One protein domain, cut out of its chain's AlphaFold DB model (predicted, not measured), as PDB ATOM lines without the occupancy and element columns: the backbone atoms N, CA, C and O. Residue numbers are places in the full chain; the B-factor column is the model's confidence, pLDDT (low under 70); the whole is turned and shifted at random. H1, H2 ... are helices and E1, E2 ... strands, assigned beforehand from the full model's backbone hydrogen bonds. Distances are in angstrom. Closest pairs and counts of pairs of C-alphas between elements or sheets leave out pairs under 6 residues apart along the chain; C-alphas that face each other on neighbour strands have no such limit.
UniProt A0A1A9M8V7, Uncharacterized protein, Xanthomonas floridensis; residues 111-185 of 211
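AT A GLANCE: This is residues 111 to 185 of the 211 residues of an uncharacterized protein of Xanthomonas floridensis (UniProt A0A1A9M8V7). With little regular structure, this domain is a strongly twisted sheet of four strands, with short helix H1 at one end, the turn between E3 and E4 at the other, and one long loop, residues 143 to 160, between E2 and E3. The strands E1 E2 E3 E4 form a meander, each the antiparallel neighbour of the one before. The printed part has 75 residues, 29 in named elements, in the order H1 E1 E2 E3 E4, class mixed. It is elongated, 39 by 24 by 18 A, and only just compact, close to loose, with a radius of gyration of the C-alphas of 13.1 A.

HOW THE PARTS SIT: H1, residues 111 to 116, is not on the sheet; its O i to N i+4 pairs are within hydrogen-bond range. E1, residues 125 to 127, and E2, residues 136 to 142, form a hairpin, with N 125 and O 140 at 2.9 A. E2 forms another with E3, residues 161 to 169; N 139 and O 165 are 2.8 A apart. E3 bends by 63 degrees at residue 164 and forms a hairpin with E4, residues 174 to 177, with N 166 and O 177 at 2.7 A.

IN THESE COORDINATES: H1 begins at C-alpha 111 (-33.098, -47.723, 36.069). E2 measures 18.7 A and E3 22.3 A from first to last C-alpha. E4 ends at C-alpha 177 (-42.933, -30.483, 27.375).

THE WHOLE: The C-alphas farthest apart, of Asp 146 and Gln 172, are 40.9 A apart. The printed part has no cut, the link E2 to E3 is long, and no printed residue is under 70 in pLDDT.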
ATOM      1  N   ASP A 111     -32.751 -47.843  34.650       95.25
ATOM      2  CA  ASP A 111     -33.098 -47.723  36.069       95.25
ATOM      3  C   ASP A 111     -34.595 -47.480  36.264       95.25
ATOM      4  O   ASP A 111     -35.211 -48.106  37.123       95.25
ATOM      5  N   GLU A 112     -35.200 -46.630  35.434       94.56
ATOM      6  CA  GLU A 112     -36.643 -46.382  35.466       94.56
ATOM      7  C   GLU A 112     -37.433 -47.625  35.062       94.56
ATOM      8  O   GLU A 112     -38.417 -47.959  35.717       94.56
ATOM      9  N   VAL A 113     -36.976 -48.363  34.044       95.12
ATOM     10  CA  VAL A 113     -37.576 -49.654  33.674       95.12
ATOM     11  C   VAL A 113     -37.518 -50.622  34.856       95.12
ATOM     12  O   VAL A 113     -38.546 -51.185  35.234       95.12
ATOM     13  N   ARG A 114     -36.349 -50.779  35.493       94.12
ATOM     14  CA  ARG A 114     -36.191 -51.652  36.669       94.12
ATOM     15  C   ARG A 114     -37.033 -51.214  37.862       94.12
ATOM     16  O   ARG A 114     -37.487 -52.068  38.621       94.12
ATOM     17  N   HIS A 115     -37.210 -49.910  38.046       91.38
ATOM     18  CA  HIS A 115     -38.024 -49.361  39.119       91.38
ATOM     19  C   HIS A 115     -39.517 -49.627  38.881       91.38
ATOM     20  O   HIS A 115     -40.204 -50.107  39.781       91.38
ATOM     21  N   TYR A 116     -40.003 -49.374  37.662       92.75
ATOM     22  CA  TYR A 116     -41.426 -49.455  37.337       92.75
ATOM     23  C   TYR A 116     -41.927 -50.865  37.032       92.75
ATOM     24  O   TYR A 116     -43.097 -51.127  37.282       92.75
ATOM     25  N   GLN A 117     -41.079 -51.794  36.578       92.75
ATOM     26  CA  GLN A 117     -41.499 -53.155  36.190       92.75
ATOM     27  C   GLN A 117     -42.265 -53.934  37.278       92.75
ATOM     28  O   GLN A 117     -43.010 -54.853  36.959       92.75
ATOM     29  N   ALA A 118     -42.061 -53.608  38.560       88.94
ATOM     30  CA  ALA A 118     -42.746 -54.267  39.674       88.94
ATOM     31  C   ALA A 118     -44.177 -53.747  39.899       88.94
ATOM     32  O   ALA A 118     -44.944 -54.382  40.616       88.94
ATOM     33  N   TYR A 119     -44.516 -52.601  39.307       89.62
ATOM     34  CA  TYR A 119     -45.759 -51.869  39.551       89.62
ATOM     35  C   TYR A 119     -46.501 -51.520  38.264       89.62
ATOM     36  O   TYR A 119     -47.621 -51.046  38.328       89.62
ATOM     37  N   ALA A 120     -45.878 -51.660  37.099       90.12
ATOM     38  CA  ALA A 120     -46.427 -51.226  35.825       90.12
ATOM     39  C   ALA A 120     -45.796 -52.019  34.683       90.12
ATOM     40  O   ALA A 120     -44.678 -52.523  34.797       90.12
ATOM     41  N   GLU A 121     -46.466 -52.027  33.534       90.31
ATOM     42  CA  GLU A 121     -45.772 -52.246  32.272       90.31
ATOM     43  C   GLU A 121     -45.040 -50.939  31.916       90.31
ATOM     44  O   GLU A 121     -45.705 -49.933  31.653       90.31
ATOM     45  N   PRO A 122     -43.693 -50.900  31.922       90.44
ATOM     46  CA  PRO A 122     -42.924 -49.662  31.814       90.44
ATOM     47  C   PRO A 122     -42.817 -49.192  30.353       90.44
ATOM     48  O   PRO A 122     -41.731 -48.935  29.837       90.44
ATOM     49  N   ILE A 123     -43.956 -49.110  29.667       91.06
ATOM     50  CA  ILE A 123     -44.078 -48.702  28.270       91.06
ATOM     51  C   ILE A 123     -45.015 -47.491  28.221       91.06
ATOM     52  O   ILE A 123     -46.223 -47.651  28.421       91.06
ATOM     53  N   PRO A 124     -44.482 -46.279  27.971       93.56
ATOM     54  CA  PRO A 124     -45.307 -45.093  27.806       93.56
ATOM     55  C   PRO A 124     -46.304 -45.238  26.651       93.56
ATOM     56  O   PRO A 124     -45.952 -45.737  25.581       93.56
ATOM     57  N   PHE A 125     -47.519 -44.733  26.846       93.94
ATOM     58  CA  PHE A 125     -48.550 -44.617  25.811       93.94
ATOM     59  C   PHE A 125     -49.203 -43.229  25.831       93.94
ATOM     60  O   PHE A 125     -49.033 -42.468  26.792       93.94
ATOM     61  N   LEU A 126     -49.918 -42.870  24.760       94.81
ATOM     62  CA  LEU A 126     -50.548 -41.557  24.641       94.81
ATOM     63  C   LEU A 126     -51.945 -41.550  25.280       94.81
ATOM     64  O   LEU A 126     -52.878 -42.193  24.804       94.81
ATOM     65  N   ASP A 127     -52.127 -40.725  26.310       92.94
ATOM     66  CA  ASP A 127     -53.441 -40.280  26.762       92.94
ATOM     67  C   ASP A 127     -54.026 -39.297  25.734       92.94
ATOM     68  O   ASP A 127     -53.621 -38.132  25.627       92.94
ATOM     69  N   VAL A 128     -55.005 -39.796  24.978       91.62
ATOM     70  CA  VAL A 128     -55.773 -39.055  23.967       91.62
ATOM     71  C   VAL A 128     -57.132 -38.569  24.489       91.62
ATOM     72  O   VAL A 128     -57.928 -38.020  23.726       91.62
ATOM     73  N   SER A 129     -57.432 -38.738  25.782       87.94
ATOM     74  CA  SER A 129     -58.766 -38.479  26.358       87.94
ATOM     75  C   SER A 129     -59.230 -37.021  26.255       87.94
ATOM     76  O   SER A 129     -60.431 -36.749  26.320       87.94
ATOM     77  N   ARG A 130     -58.296 -36.075  26.073       89.94
ATOM     78  CA  ARG A 130     -58.560 -34.631  25.917       89.94
ATOM     79  C   ARG A 130     -58.374 -34.117  24.488       89.94
ATOM     80  O   ARG A 130     -58.592 -32.933  24.240       89.94
ATOM     81  N   LEU A 131     -58.055 -34.997  23.538       90.81
ATOM     82  CA  LEU A 131     -57.752 -34.629  22.151       90.81
ATOM     83  C   LEU A 131     -58.922 -33.938  21.426       90.81
ATOM     84  O   LEU A 131     -58.728 -33.203  20.461       90.81
ATOM     85  N   TRP A 132     -60.148 -34.145  21.906       90.88
ATOM     86  CA  TRP A 132     -61.345 -33.480  21.393       90.88
ATOM     87  C   TRP A 132     -61.495 -32.030  21.878       90.88
ATOM     88  O   TRP A 132     -62.274 -31.282  21.289       90.88
ATOM     89  N   GLN A 133     -60.760 -31.610  22.913       91.38
ATOM     90  CA  GLN A 133     -60.832 -30.260  23.488       91.38
ATOM     91  C   GLN A 133     -59.614 -29.405  23.156       91.38
ATOM     92  O   GLN A 133     -59.768 -28.217  22.874       91.38
ATOM     93  N   VAL A 134     -58.419 -29.994  23.225       92.94
ATOM     94  CA  VAL A 134     -57.150 -29.260  23.181       92.94
ATOM     95  C   VAL A 134     -56.141 -29.922  22.247       92.94
ATOM     96  O   VAL A 134     -56.149 -31.146  22.102       92.94
ATOM     97  N   PRO A 135     -55.229 -29.143  21.638       93.94
ATOM     98  CA  PRO A 135     -54.201 -29.659  20.739       93.94
ATOM     99  C   PRO A 135     -52.977 -30.189  21.515       93.94
ATOM    100  O   PRO A 135     -51.827 -29.904  21.170       93.94
ATOM    101  N   VAL A 136     -53.227 -30.933  22.595       95.31
ATOM    102  CA  VAL A 136     -52.209 -31.483  23.496       95.31
ATOM    103  C   VAL A 136     -52.543 -32.935  23.809       95.31
ATOM    104  O   VAL A 136     -53.693 -33.265  24.097       95.31
ATOM    105  N   LEU A 137     -51.525 -33.792  23.770       95.44
ATOM    106  CA  LEU A 137     -51.578 -35.172  24.249       95.44
ATOM    107  C   LEU A 137     -50.632 -35.324  25.441       95.44
ATOM    108  O   LEU A 137     -49.778 -34.466  25.674       95.44
ATOM    109  N   ARG A 138     -50.741 -36.424  26.182       95.94
ATOM    110  CA  ARG A 138     -49.832 -36.710  27.296       95.94
ATOM    111  C   ARG A 138     -49.291 -38.124  27.197       95.94
ATOM    112  O   ARG A 138     -50.056 -39.059  27.026       95.94
ATOM    113  N   TRP A 139     -47.988 -38.276  27.360       96.81
ATOM    114  CA  TRP A 139     -47.367 -39.569  27.584       96.81
ATOM    115  C   TRP A 139     -47.548 -39.985  29.036       96.81
ATOM    116  O   TRP A 139     -47.207 -39.235  29.962       96.81
ATOM    117  N   VAL A 140     -48.087 -41.183  29.226       94.81
ATOM    118  CA  VAL A 140     -48.347 -41.751  30.545       94.81
ATOM    119  C   VAL A 140     -47.869 -43.190  30.630       94.81
ATOM    120  O   VAL A 140     -47.774 -43.885  29.622       94.81
ATOM    121  N   ILE A 141     -47.593 -43.632  31.850       93.75
ATOM    122  CA  ILE A 141     -47.515 -45.050  32.202       93.75
ATOM    123  C   ILE A 141     -48.650 -45.321  33.177       93.75
ATOM    124  O   ILE A 141     -48.867 -44.543  34.106       93.75
ATOM    125  N   GLU A 142     -49.374 -46.406  32.946       90.94
ATOM    126  CA  GLU A 142     -50.387 -46.908  33.865       90.94
ATOM    127  C   GLU A 142     -49.716 -47.877  34.835       90.94
ATOM    128  O   GLU A 142     -49.130 -48.875  34.411       90.94
ATOM    129  N   SER A 143     -49.750 -47.543  36.122       88.06
ATOM    130  CA  SER A 143     -49.345 -48.454  37.192       88.06
ATOM    131  C   SER A 143     -50.539 -49.251  37.707       88.06
ATOM    132  O   SER A 143     -51.693 -48.911  37.451       88.06
ATOM    133  N   ASP A 144     -50.236 -50.334  38.408       84.38
ATOM    134  CA  ASP A 144     -51.189 -51.214  39.055       84.38
ATOM    135  C   ASP A 144     -52.068 -50.388  40.011       84.38
ATOM    136  O   ASP A 144     -51.545 -49.766  40.946       84.38
ATOM    137  N   PRO A 145     -53.394 -50.348  39.790       80.75
ATOM    138  CA  PRO A 145     -54.297 -49.595  40.647       80.75
ATOM    139  C   PRO A 145     -54.322 -50.114  42.093       80.75
ATOM    140  O   PRO A 145     -54.636 -49.333  42.993       80.75
ATOM    141  N   ASP A 146     -53.961 -51.380  42.330       83.94
ATOM    142  CA  ASP A 146     -53.903 -51.984  43.665       83.94
ATOM    143  C   ASP A 146     -52.560 -51.720  44.376       83.94
ATOM    144  O   ASP A 146     -52.456 -51.862  45.599       83.94
ATOM    145  N   ALA A 147     -51.539 -51.273  43.637       80.62
ATOM    146  CA  ALA A 147     -50.224 -50.899  44.159       80.62
ATOM    147  C   ALA A 147     -49.749 -49.535  43.608       80.62
ATOM    148  O   ALA A 147     -48.686 -49.447  42.984       80.62
ATOM    149  N   PRO A 148     -50.502 -48.440  43.849       79.44
ATOM    150  CA  PRO A 148     -50.219 -47.152  43.235       79.44
ATOM    151  C   PRO A 148     -48.913 -46.546  43.759       79.44
ATOM    152  O   PRO A 148     -48.677 -46.438  44.967       79.44
ATOM    153  N   LEU A 149     -48.096 -46.029  42.840       84.94
ATOM    154  CA  LEU A 149     -46.836 -45.340  43.139       84.94
ATOM    155  C   LEU A 149     -47.053 -43.886  43.597       84.94
ATOM    156  O   LEU A 149     -46.462 -42.952  43.064       84.94
ATOM    157  N   ALA A 150     -47.897 -43.663  44.608       82.62
ATOM    158  CA  ALA A 150     -48.324 -42.320  45.025       82.62
ATOM    159  C   ALA A 150     -47.176 -41.388  45.482       82.62
ATOM    160  O   ALA A 150     -47.320 -40.164  45.438       82.62
ATOM    161  N   GLY A 151     -46.051 -41.955  45.933       86.31
ATOM    162  CA  GLY A 151     -44.843 -41.214  46.312       86.31
ATOM    163  C   GLY A 151     -43.921 -40.854  45.141       86.31
ATOM    164  O   GLY A 151     -42.981 -40.084  45.333       86.31
ATOM    165  N   ASP A 152     -44.174 -41.387  43.944       90.94
ATOM    166  CA  ASP A 152     -43.344 -41.135  42.770       90.94
ATOM    167  C   ASP A 152     -43.502 -39.675  42.286       90.94
ATOM    168  O   ASP A 152     -44.611 -39.118  42.275       90.94
ATOM    169  N   PRO A 153     -42.407 -39.001  41.884       91.12
ATOM    170  CA  PRO A 153     -42.472 -37.625  41.401       91.12
ATOM    171  C   PRO A 153     -43.359 -37.445  40.159       91.12
ATOM    172  O   PRO A 153     -43.943 -36.367  40.013       91.12
ATOM    173  N   ARG A 154     -43.499 -38.473  39.310       92.69
ATOM    174  CA  ARG A 154     -44.317 -38.531  38.087       92.69
ATOM    175  C   ARG A 154     -45.791 -38.830  38.352       92.69
ATOM    176  O   ARG A 154     -46.616 -38.580  37.473       92.69
ATOM    177  N   TYR A 155     -46.149 -39.322  39.535       90.31
ATOM    178  CA  TYR A 155     -47.535 -39.623  39.891       90.31
ATOM    179  C   TYR A 155     -48.400 -38.354  39.932       90.31
ATOM    180  O   TYR A 155     -48.025 -37.364  40.575       90.31
ATOM    181  N   TYR A 156     -49.564 -38.363  39.265       87.44
ATOM    182  CA  TYR A 156     -50.381 -37.145  39.123       87.44
ATOM    183  C   TYR A 156     -51.900 -37.286  39.314       87.44
ATOM    184  O   TYR A 156     -52.567 -36.253  39.405       87.44
ATOM    185  N   ASN A 157     -52.480 -38.492  39.396       82.31
ATOM    186  CA  ASN A 157     -53.936 -38.659  39.560       82.31
ATOM    187  C   ASN A 157     -54.342 -39.914  40.357       82.31
ATOM    188  O   ASN A 157     -53.500 -40.734  40.692       82.31
ATOM    189  N   ASP A 158     -55.635 -40.071  40.675       72.06
ATOM    190  CA  ASP A 158     -56.162 -41.210  41.458       72.06
ATOM    191  C   ASP A 158     -56.195 -42.552  40.707       72.06
ATOM    192  O   ASP A 158     -56.513 -43.574  41.303       72.06
ATOM    193  N   TRP A 159     -55.873 -42.562  39.414       73.94
ATOM    194  CA  TRP A 159     -55.966 -43.742  38.547       73.94
ATOM    195  C   TRP A 159     -54.598 -44.352  38.257       73.94
ATOM    196  O   TRP A 159     -54.393 -44.961  37.215       73.94
ATOM    197  N   ALA A 160     -53.650 -44.151  39.170       83.62
ATOM    198  CA  ALA A 160     -52.337 -44.769  39.106       83.62
ATOM    199  C   ALA A 160     -51.533 -44.417  37.834       83.62
ATOM    200  O   ALA A 160     -50.725 -45.216  37.365       83.62
ATOM    201  N   TYR A 161     -51.694 -43.204  37.286       90.25
ATOM    202  CA  TYR A 161     -50.892 -42.760  36.145       90.25
ATOM    203  C   TYR A 161     -49.629 -41.996  36.552       90.25
ATOM    204  O   TYR A 161     -49.654 -41.071  37.374       90.25
ATOM    205  N   LEU A 162     -48.534 -42.327  35.869       93.19
ATOM    206  CA  LEU A 162     -47.270 -41.599  35.891       93.19
ATOM    207  C   LEU A 162     -47.162 -40.715  34.647       93.19
ATOM    208  O   LEU A 162     -47.445 -41.153  33.535       93.19
ATOM    209  N   HIS A 163     -46.747 -39.466  34.820       94.88
ATOM    210  CA  HIS A 163     -46.489 -38.521  33.740       94.88
ATOM    211  C   HIS A 163     -45.093 -38.713  33.147       94.88
ATOM    212  O   HIS A 163     -44.106 -38.751  33.876       94.88
ATOM    213  N   VAL A 164     -45.013 -38.760  31.819       96.06
ATOM    214  CA  VAL A 164     -43.741 -38.882  31.089       96.06
ATOM    215  C   VAL A 164     -43.493 -37.681  30.161       96.06
ATOM    216  O   VAL A 164     -42.383 -37.477  29.684       96.06
ATOM    217  N   GLY A 165     -44.512 -36.856  29.919       96.81
ATOM    218  CA  GLY A 165     -44.403 -35.621  29.144       96.81
ATOM    219  C   GLY A 165     -45.725 -35.243  28.484       96.81
ATOM    220  O   GLY A 165     -46.637 -36.061  28.364       96.81
ATOM    221  N   PHE A 166     -45.843 -34.000  28.041       97.56
ATOM    222  CA  PHE A 166     -46.904 -33.530  27.157       97.56
ATOM    223  C   PHE A 166     -46.384 -33.408  25.737       97.56
ATOM    224  O   PHE A 166     -45.283 -32.920  25.514       97.56
ATOM    225  N   LEU A 167     -47.210 -33.798  24.778       97.56
ATOM    226  CA  LEU A 167     -46.976 -33.576  23.364       97.56
ATOM    227  C   LEU A 167     -47.818 -32.377  22.920       97.56
ATOM    228  O   LEU A 167     -49.041 -32.481  22.810       97.56
ATOM    229  N   VAL A 168     -47.172 -31.230  22.711       97.12
ATOM    230  CA  VAL A 168     -47.839 -29.934  22.510       97.12
ATOM    231  C   VAL A 168     -47.663 -29.461  21.077       97.12
ATOM    232  O   VAL A 168     -46.538 -29.293  20.614       97.12
ATOM    233  N   TRP A 169     -48.767 -29.198  20.378       97.38
ATOM    234  CA  TRP A 169     -48.718 -28.573  19.058       97.38
ATOM    235  C   TRP A 169     -48.305 -27.100  19.160       97.38
ATOM    236  O   TRP A 169     -48.936 -26.318  19.872       97.38
ATOM    237  N   THR A 170     -47.272 -26.701  18.417       95.75
ATOM    238  CA  THR A 170     -46.764 -25.315  18.405       95.75
ATOM    239  C   THR A 170     -47.294 -24.476  17.245       95.75
ATOM    240  O   THR A 170     -46.984 -23.289  17.140       95.75
ATOM    241  N   GLY A 171     -48.083 -25.078  16.351       94.75
ATOM    242  CA  GLY A 171     -48.457 -24.484  15.066       94.75
ATOM    243  C   GLY A 171     -47.506 -24.858  13.928       94.75
ATOM    244  O   GLY A 171     -47.724 -24.429  12.801       94.75
ATOM    245  N   GLN A 172     -46.449 -25.628  14.187       95.12
ATOM    246  CA  GLN A 172     -45.536 -26.119  13.143       95.12
ATOM    247  C   GLN A 172     -45.192 -27.595  13.326       95.12
ATOM    248  O   GLN A 172     -45.170 -28.356  12.363       95.12
ATOM    249  N   ARG A 173     -44.929 -27.988  14.571       97.31
ATOM    250  CA  ARG A 173     -44.610 -29.353  14.983       97.31
ATOM    251  C   ARG A 173     -45.109 -29.587  16.404       97.31
ATOM    252  O   ARG A 173     -45.522 -28.648  17.086       97.31
ATOM    253  N   PHE A 174     -45.049 -30.826  16.852       97.94
ATOM    254  CA  PHE A 174     -45.214 -31.150  18.253       97.94
ATOM    255  C   PHE A 174     -43.888 -31.021  18.997       97.94
ATOM    256  O   PHE A 174     -42.828 -31.372  18.479       97.94
ATOM    257  N   GLU A 175     -43.962 -30.543  20.231       97.62
ATOM    258  CA  GLU A 175     -42.830 -30.484  21.148       97.62
ATOM    259  C   GLU A 175     -43.159 -31.254  22.425       97.62
ATOM    260  O   GLU A 175     -44.304 -31.257  22.887       97.62
ATOM    261  N   LEU A 176     -42.150 -31.939  22.969       97.75
ATOM    262  CA  LEU A 176     -42.256 -32.617  24.251       97.75
ATOM    263  C   LEU A 176     -42.015 -31.591  25.366       97.75
ATOM    264  O   LEU A 176     -40.971 -30.943  25.393       97.75
ATOM    265  N   MET A 177     -42.984 -31.432  26.262       97.50
ATOM    266  CA  MET A 177     -42.933 -30.483  27.375       97.50
ATOM    267  C   MET A 177     -43.260 -31.181  28.695       97.50
ATOM    268  O   MET A 177     -44.240 -31.911  28.773       97.50
ATOM    269  N   ASP A 178     -42.518 -30.891  29.761       96.31
ATOM    270  CA  ASP A 178     -42.804 -31.459  31.091       96.31
ATOM    271  C   ASP A 178     -44.070 -30.869  31.722       96.31
ATOM    272  O   ASP A 178     -44.739 -31.495  32.540       96.31
ATOM    273  N   LYS A 179     -44.386 -29.616  31.384       96.81
ATOM    274  CA  LYS A 179     -45.519 -28.889  31.954       96.81
ATOM    275  C   LYS A 179     -46.274 -28.105  30.902       96.81
ATOM    276  O   LYS A 179     -45.693 -27.616  29.934       96.81
ATOM    277  N   VAL A 180     -47.564 -27.935  31.150       96.44
ATOM    278  CA  VAL A 180     -48.459 -27.082  30.363       96.44
ATOM    279  C   VAL A 180     -49.322 -26.237  31.290       96.44
ATOM    280  O   VAL A 180     -49.460 -26.543  32.470       96.44
ATOM    281  N   ASP A 181     -49.901 -25.163  30.768       93.81
ATOM    282  CA  ASP A 181     -50.875 -24.359  31.502       93.81
ATOM    283  C   ASP A 181     -52.280 -24.994  31.495       93.81
ATOM    284  O   ASP A 181     -52.592 -25.896  30.706       93.81
ATOM    285  N   ARG A 182     -53.157 -24.503  32.378       90.94
ATOM    286  CA  ARG A 182     -54.541 -24.980  32.499       90.94
ATOM    287  C   ARG A 182     -55.369 -24.764  31.231       90.94
ATOM    288  O   ARG A 182     -56.308 -25.525  31.003       90.94
ATOM    289  N   ALA A 183     -55.043 -23.771  30.402       89.31
ATOM    290  CA  ALA A 183     -55.745 -23.539  29.140       89.31
ATOM    291  C   ALA A 183     -55.415 -24.621  28.097       89.31
ATOM    292  O   ALA A 183     -56.272 -24.995  27.296       89.31
ATOM    293  N   ARG A 184     -54.194 -25.163  28.142       92.25
ATOM    294  CA  ARG A 184     -53.723 -26.279  27.312       92.25
ATOM    295  C   ARG A 184     -54.101 -27.655  27.860       92.25
ATOM    296  O   ARG A 184     -54.136 -28.607  27.087       92.25
ATOM    297  N   TRP A 185     -54.397 -27.768  29.155       92.50
ATOM    298  CA  TRP A 185     -54.876 -29.006  29.782       92.50
ATOM    299  C   TRP A 185     -56.043 -28.743  30.747       92.50
ATOM    300  O   TRP A 185     -55.892 -28.802  31.977       92.50
TER     301      TRP A 185